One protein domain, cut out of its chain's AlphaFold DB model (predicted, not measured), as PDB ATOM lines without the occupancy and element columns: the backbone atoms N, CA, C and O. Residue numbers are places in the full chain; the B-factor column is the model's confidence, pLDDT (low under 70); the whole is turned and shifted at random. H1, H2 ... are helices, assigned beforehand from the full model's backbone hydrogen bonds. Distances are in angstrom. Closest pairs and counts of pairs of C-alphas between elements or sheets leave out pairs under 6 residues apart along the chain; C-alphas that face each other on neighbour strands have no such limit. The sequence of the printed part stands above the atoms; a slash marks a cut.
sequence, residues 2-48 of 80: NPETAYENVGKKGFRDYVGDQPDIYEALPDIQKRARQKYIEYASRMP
ATOM      1  N   ASN A   2     168.423 151.795  97.526       63.72
ATOM      2  CA  ASN A   2     167.324 152.030  98.453       63.72
ATOM      3  C   ASN A   2     166.018 151.557  97.769       63.72
ATOM      4  O   ASN A   2     165.771 151.956  96.631       63.72
ATOM      5  N   PRO A   3     165.211 150.674  98.387       62.50
ATOM      6  CA  PRO A   3     163.896 150.302  97.865       62.50
ATOM      7  C   PRO A   3     162.987 151.505  97.579       62.50
ATOM      8  O   PRO A   3     162.191 151.445  96.650       62.50
ATOM      9  N   GLU A   4     163.142 152.605  98.318       60.19
ATOM     10  CA  GLU A   4     162.341 153.823  98.137       60.19
ATOM     11  C   GLU A   4     162.615 154.510  96.789       60.19
ATOM     12  O   GLU A   4     161.682 154.919  96.105       60.19
ATOM     13  N   THR A   5     163.869 154.529  96.316       63.78
ATOM     14  CA  THR A   5     164.213 155.083  94.990       63.78
ATOM     15  C   THR A   5     163.881 154.141  93.832       63.78
ATOM     16  O   THR A   5     163.937 154.534  92.667       63.78
ATOM     17  N   ALA A   6     163.517 152.888  94.115       66.88
ATOM     18  CA  ALA A   6     163.098 151.932  93.094       66.88
ATOM     19  C   ALA A   6     161.749 152.320  92.477       66.88
ATOM     20  O   ALA A   6     161.580 152.270  91.258       66.88
ATOM     21  N   TYR A   7     160.819 152.757  93.328       70.50
ATOM     22  CA  TYR A   7     159.494 153.205  92.918       70.50
ATOM     23  C   TYR A   7     159.560 154.498  92.097       70.50
ATOM     24  O   TYR A   7     158.905 154.608  91.065       70.50
ATOM     25  N   GLU A   8     160.438 155.435  92.463       71.25
ATOM     26  CA  GLU A   8     160.666 156.658  91.679       71.25
ATOM     27  C   GLU A   8     161.084 156.365  90.231       71.25
ATOM     28  O   GLU A   8     160.746 157.110  89.313       71.25
ATOM     29  N   ASN A   9     161.799 155.259  89.999       73.62
ATOM     30  CA  ASN A   9     162.187 154.855  88.650       73.62
ATOM     31  C   ASN A   9     161.024 154.265  87.843       73.62
ATOM     32  O   ASN A   9     161.076 154.325  86.619       73.62
ATOM     33  N   VAL A  10     159.974 153.740  88.487       73.88
ATOM     34  CA  VAL A  10     158.747 153.313  87.792       73.88
ATOM     35  C   VAL A  10     158.083 154.514  87.128       73.88
ATOM     36  O   VAL A  10     157.781 154.454  85.941       73.88
ATOM     37  N   GLY A  11     157.960 155.634  87.847       71.69
ATOM     38  CA  GLY A  11     157.391 156.868  87.297       71.69
ATOM     39  C   GLY A  11     158.181 157.446  86.114       71.69
ATOM     40  O   GLY A  11     157.621 158.146  85.279       71.69
ATOM     41  N   LYS A  12     159.473 157.114  85.989       78.50
ATOM     42  CA  LYS A  12     160.325 157.538  84.862       78.50
ATOM     43  C   LYS A  12     160.166 156.674  83.607       78.50
ATOM     44  O   LYS A  12     160.740 157.021  82.580       78.50
ATOM     45  N   LYS A  13     159.425 155.560  83.668       77.62
ATOM     46  CA  LYS A  13     159.217 154.667  82.514       77.62
ATOM     47  C   LYS A  13     158.322 155.284  81.430       77.62
ATOM     48  O   LYS A  13     158.345 154.793  80.307       77.62
ATOM     49  N   GLY A  14     157.596 156.359  81.746       81.06
ATOM     50  CA  GLY A  14     156.689 157.034  80.816       81.06
ATOM     51  C   GLY A  14     155.451 156.198  80.478       81.06
ATOM     52  O   GLY A  14     155.113 155.251  81.191       81.06
ATOM     53  N   PHE A  15     154.786 156.560  79.383       87.56
ATOM     54  CA  PHE A  15     153.546 155.931  78.936       87.56
ATOM     55  C   PHE A  15     153.761 154.490  78.448       87.56
ATOM     56  O   PHE A  15     154.665 154.217  77.655       87.56
ATOM     57  N   ARG A  16     152.890 153.570  78.878       86.06
ATOM     58  CA  ARG A  16     152.850 152.169  78.427       86.06
ATOM     59  C   ARG A  16     151.420 151.780  78.054       86.06
ATOM     60  O   ARG A  16     150.540 151.866  78.899       86.06
ATOM     61  N   ASP A  17     151.191 151.256  76.850       87.62
ATOM     62  CA  ASP A  17     149.843 151.006  76.292       87.62
ATOM     63  C   ASP A  17     148.863 150.245  77.210       87.62
ATOM     64  O   ASP A  17     147.658 150.465  77.155       87.62
ATOM     65  N   TYR A  18     149.364 149.350  78.065       84.25
ATOM     66  CA  TYR A  18     148.547 148.493  78.929       84.25
ATOM     67  C   TYR A  18     148.213 149.097  80.307       84.25
ATOM     68  O   TYR A  18     147.377 148.542  81.017       84.25
ATOM     69  N   VAL A  19     148.852 150.203  80.702       85.56
ATOM     70  CA  VAL A  19     148.666 150.870  82.016       85.56
ATOM     71  C   VAL A  19     148.671 152.401  81.937       85.56
ATOM     72  O   VAL A  19     148.478 153.083  82.942       85.56
ATOM     73  N   GLY A  20     148.869 152.964  80.745       88.31
ATOM     74  CA  GLY A  20     149.083 154.387  80.529       88.31
ATOM     75  C   GLY A  20     150.312 154.893  81.284       88.31
ATOM     76  O   GLY A  20     151.374 154.272  81.251       88.31
ATOM     77  N   ASP A  21     150.147 156.010  81.990       84.12
ATOM     78  CA  ASP A  21     151.188 156.629  82.824       84.12
ATOM     79  C   ASP A  21     151.221 156.089  84.263       84.12
ATOM     80  O   ASP A  21     151.950 156.602  85.114       84.12
ATOM     81  N   GLN A  22     150.398 155.085  84.574       84.88
ATOM     82  CA  GLN A  22     150.288 154.545  85.924       84.88
ATOM     83  C   GLN A  22     151.264 153.378  86.153       84.88
ATOM     84  O   GLN A  22     151.681 152.696  85.204       84.88
ATOM     85  N   PRO A  23     151.637 153.115  87.419       82.75
ATOM     86  CA  PRO A  23     152.263 151.856  87.807       82.75
ATOM     87  C   PRO A  23     151.370 150.671  87.425       82.75
ATOM     88  O   PRO A  23     150.145 150.746  87.532       82.75
ATOM     89  N   ASP A  24     151.977 149.561  87.007       85.75
ATOM     90  CA  ASP A  24     151.230 148.320  86.812       85.75
ATOM     91  C   ASP A  24     150.817 147.678  88.150       85.75
ATOM     92  O   ASP A  24     151.209 148.127  89.229       85.75
ATOM     93  N   ILE A  25     150.003 146.615  88.090       85.69
ATOM     94  CA  ILE A  25     149.473 145.932  89.284       85.69
ATOM     95  C   ILE A  25     150.601 145.484  90.217       85.69
ATOM     96  O   ILE A  25     150.444 145.549  91.432       85.69
ATOM     97  N   TYR A  26     151.735 145.036  89.678       83.94
ATOM     98  CA  TYR A  26     152.865 144.650  90.508       83.94
ATOM     99  C   TYR A  26     153.576 145.880  91.040       83.94
ATOM    100  O   TYR A  26     153.896 145.908  92.210       83.94
ATOM    101  N   GLU A  27     153.802 146.913  90.244       83.50
ATOM    102  CA  GLU A  27     154.488 148.128  90.687       83.50
ATOM    103  C   GLU A  27     153.701 148.939  91.728       83.50
ATOM    104  O   GLU A  27     154.314 149.626  92.543       83.50
ATOM    105  N   ALA A  28     152.371 148.831  91.730       84.19
ATOM    106  CA  ALA A  28     151.488 149.463  92.709       84.19
ATOM    107  C   ALA A  28     151.484 148.758  94.078       84.19
ATOM    108  O   ALA A  28     151.064 149.349  95.074       84.19
ATOM    109  N   LEU A  29     151.929 147.498  94.155       85.75
ATOM    110  CA  LEU A  29     151.956 146.761  95.417       85.75
ATOM    111  C   LEU A  29     153.131 147.227  96.297       85.75
ATOM    112  O   LEU A  29     154.289 147.176  95.869       85.75
ATOM    113  N   PRO A  30     152.890 147.603  97.566       79.69
ATOM    114  CA  PRO A  30     153.972 147.921  98.489       79.69
ATOM    115  C   PRO A  30     154.931 146.738  98.655       79.69
ATOM    116  O   PRO A  30     154.515 145.577  98.688       79.69
ATOM    117  N   ASP A  31     156.229 147.028  98.760       83.00
ATOM    118  CA  ASP A  31     157.301 146.061  99.047       83.00
ATOM    119  C   ASP A  31     157.480 144.893  98.061       83.00
ATOM    120  O   ASP A  31     158.397 144.083  98.225       83.00
ATOM    121  N   ILE A  32     156.671 144.777  97.010       87.31
ATOM    122  CA  ILE A  32     156.758 143.670  96.049       87.31
ATOM    123  C   ILE A  32     158.126 143.600  95.369       87.31
ATOM    124  O   ILE A  32     158.687 142.516  95.243       87.31
ATOM    125  N   GLN A  33     158.722 144.744  95.022       82.94
ATOM    126  CA  GLN A  33     160.051 144.813  94.420       82.94
ATOM    127  C   GLN A  33     161.130 144.361  95.413       82.94
ATOM    128  O   GLN A  33     162.060 143.642  95.044       82.94
ATOM    129  N   LYS A  34     160.977 144.708  96.698       86.44
ATOM    130  CA  LYS A  34     161.862 144.261  97.784       86.44
ATOM    131  C   LYS A  34     161.768 142.744  97.975       86.44
ATOM    132  O   LYS A  34     162.799 142.073  98.041       86.44
ATOM    133  N   ARG A  35     160.549 142.196  97.999       90.75
ATOM    134  CA  ARG A  35     160.286 140.750  98.105       90.75
ATOM    135  C   ARG A  35     160.803 139.987  96.886       90.75
ATOM    136  O   ARG A  35     161.462 138.963  97.049       90.75
ATOM    137  N   ALA A  36     160.563 140.501  95.682       90.56
ATOM    138  CA  ALA A  36     161.063 139.927  94.438       90.56
ATOM    139  C   ALA A  36     162.595 139.893  94.428       90.56
ATOM    140  O   ALA A  36     163.184 138.844  94.181       90.56
ATOM    141  N   ARG A  37     163.253 141.001  94.801       89.81
ATOM    142  CA  ARG A  37     164.715 141.061  94.936       89.81
ATOM    143  C   ARG A  37     165.244 139.994  95.893       89.81
ATOM    144  O   ARG A  37     166.218 139.323  95.569       89.81
ATOM    145  N   GLN A  38     164.609 139.821  97.052       93.31
ATOM    146  CA  GLN A  38     165.012 138.795  98.013       93.31
ATOM    147  C   GLN A  38     164.886 137.382  97.426       93.31
ATOM    148  O   GLN A  38     165.790 136.570  97.612       93.31
ATOM    149  N   LYS A  39     163.820 137.107  96.662       94.81
ATOM    150  CA  LYS A  39     163.642 135.817  95.985       94.81
ATOM    151  C   LYS A  39     164.671 135.567  94.889       94.81
ATOM    152  O   LYS A  39     165.210 134.471  94.833       94.81
ATOM    153  N   TYR A  40     165.018 136.572  94.088       93.75
ATOM    154  CA  TYR A  40     166.093 136.428  93.103       93.75
ATOM    155  C   TYR A  40     167.444 136.105  93.754       93.75
ATOM    156  O   TYR A  40     168.168 135.254  93.246       93.75
ATOM    157  N   ILE A  41     167.761 136.719  94.900       93.94
ATOM    158  CA  ILE A  41     168.981 136.403  95.659       93.94
ATOM    159  C   ILE A  41     168.940 134.962  96.195       93.94
ATOM    160  O   ILE A  41     169.917 134.231  96.059       93.94
ATOM    161  N   GLU A  42     167.805 134.538  96.759       95.62
ATOM    162  CA  GLU A  42     167.594 133.166  97.249       95.62
ATOM    163  C   GLU A  42     167.714 132.122  96.128       95.62
ATOM    164  O   GLU A  42     168.270 131.047  96.334       95.62
ATOM    165  N   TYR A  43     167.207 132.421  94.931       94.44
ATOM    166  CA  TYR A  43     167.321 131.521  93.782       94.44
ATOM    167  C   TYR A  43     168.754 131.455  93.268       94.44
ATOM    168  O   TYR A  43     169.271 130.359  93.050       94.44
ATOM    169  N   ALA A  44     169.429 132.600  93.161       94.56
ATOM    170  CA  ALA A  44     170.829 132.651  92.762       94.56
ATOM    171  C   ALA A  44     171.736 131.865  93.720       94.56
ATOM    172  O   ALA A  44     172.644 131.178  93.270       94.56
ATOM    173  N   SER A  45     171.464 131.881  95.032       93.31
ATOM    174  CA  SER A  45     172.269 131.125  96.002       93.31
ATOM    175  C   SER A  45     172.070 129.606  95.925       93.31
ATOM    176  O   SER A  45     172.834 128.864  96.537       93.31
ATOM    177  N   ARG A  46     171.026 129.129  95.233       95.31
ATOM    178  CA  ARG A  46     170.703 127.699  95.084       95.31
ATOM    179  C   ARG A  46     171.145 127.117  93.745       95.31
ATOM    180  O   ARG A  46     171.114 125.901  93.588       95.31
ATOM    181  N   MET A  47     171.517 127.960  92.785       92.56
ATOM    182  CA  MET A  47     171.830 127.548  91.419       92.56
ATOM    183  C   MET A  47     173.282 127.925  91.093       92.56
ATOM    184  O   MET A  47     173.608 129.110  91.066       92.56
ATOM    185  N   PRO A  48     174.174 126.951  90.832       86.38
ATOM    186  CA  PRO A  48     175.612 127.208  90.691       86.38
ATOM    187  C   PRO A  48     175.972 128.055  89.460       86.38
ATOM    188  O   PRO A  48     177.049 128.644  89.403       86.38
TER     189      PRO A  48
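What this domain is: This is residues 2 to 48 of the 80 residues of an uncharacterized protein of bioreactor metagenome (UniProt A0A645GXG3). A short helix, H1, and a long loop, residues 12 to 31, make a small body together with the first part of the longer helix H2, which leads away from it, with residues 38 to 48 sticking out as a free arm. The loop runs out beyond the last residue of H1 and folds back to the first residue of H2. The printed part has 47 residues with two named helices, H1 then H2, and no named strand; its class is all helix, though under half of its residues, 22 of 47, are in named elements. The whole is loose, with a radius of gyration of the C-alphas of 13.1 A, and elongated, spanning 39 by 22 by 16 A.

Where its parts are: Find C-alpha 3 at (163.896, 150.302, 97.865); from there H1, residues 3 to 11, runs 14.0 A to C-alpha 11 at (157.391, 156.868, 87.297). After residues 12 to 31, look for H2, residues 32 to 44, which runs 18.2 A to C-alpha 44 at (170.829, 132.651, 92.762).

How they stand to each other: Look at Pro 3 and Lys 34, whose C-alphas are the closest of the two helices, 6.4 A apart. H1 and H2 only just touch, with 3 pairs of C-alphas within 8 A, and H2 does so with residues 33 to 34 alone. They run opposite ways at a steep tilt of 67 degrees, only just short of about perpendicular. In H2 every O i to N i+4 pair is within hydrogen-bond range; in H1 it is 1 of 5, beside 4 of 6 O i to N i+3 pairs.

The domain as a whole: The farthest C-alphas, those of Gly 20 and Pro 48, are 39.3 A apart. The printed part has no cut, and the link from H1 to H2, 20 residues, is long. In the B-factor column you will find the model's pLDDT under 70 at residues 2 to 6, against a mean of 83.3 for the printed part.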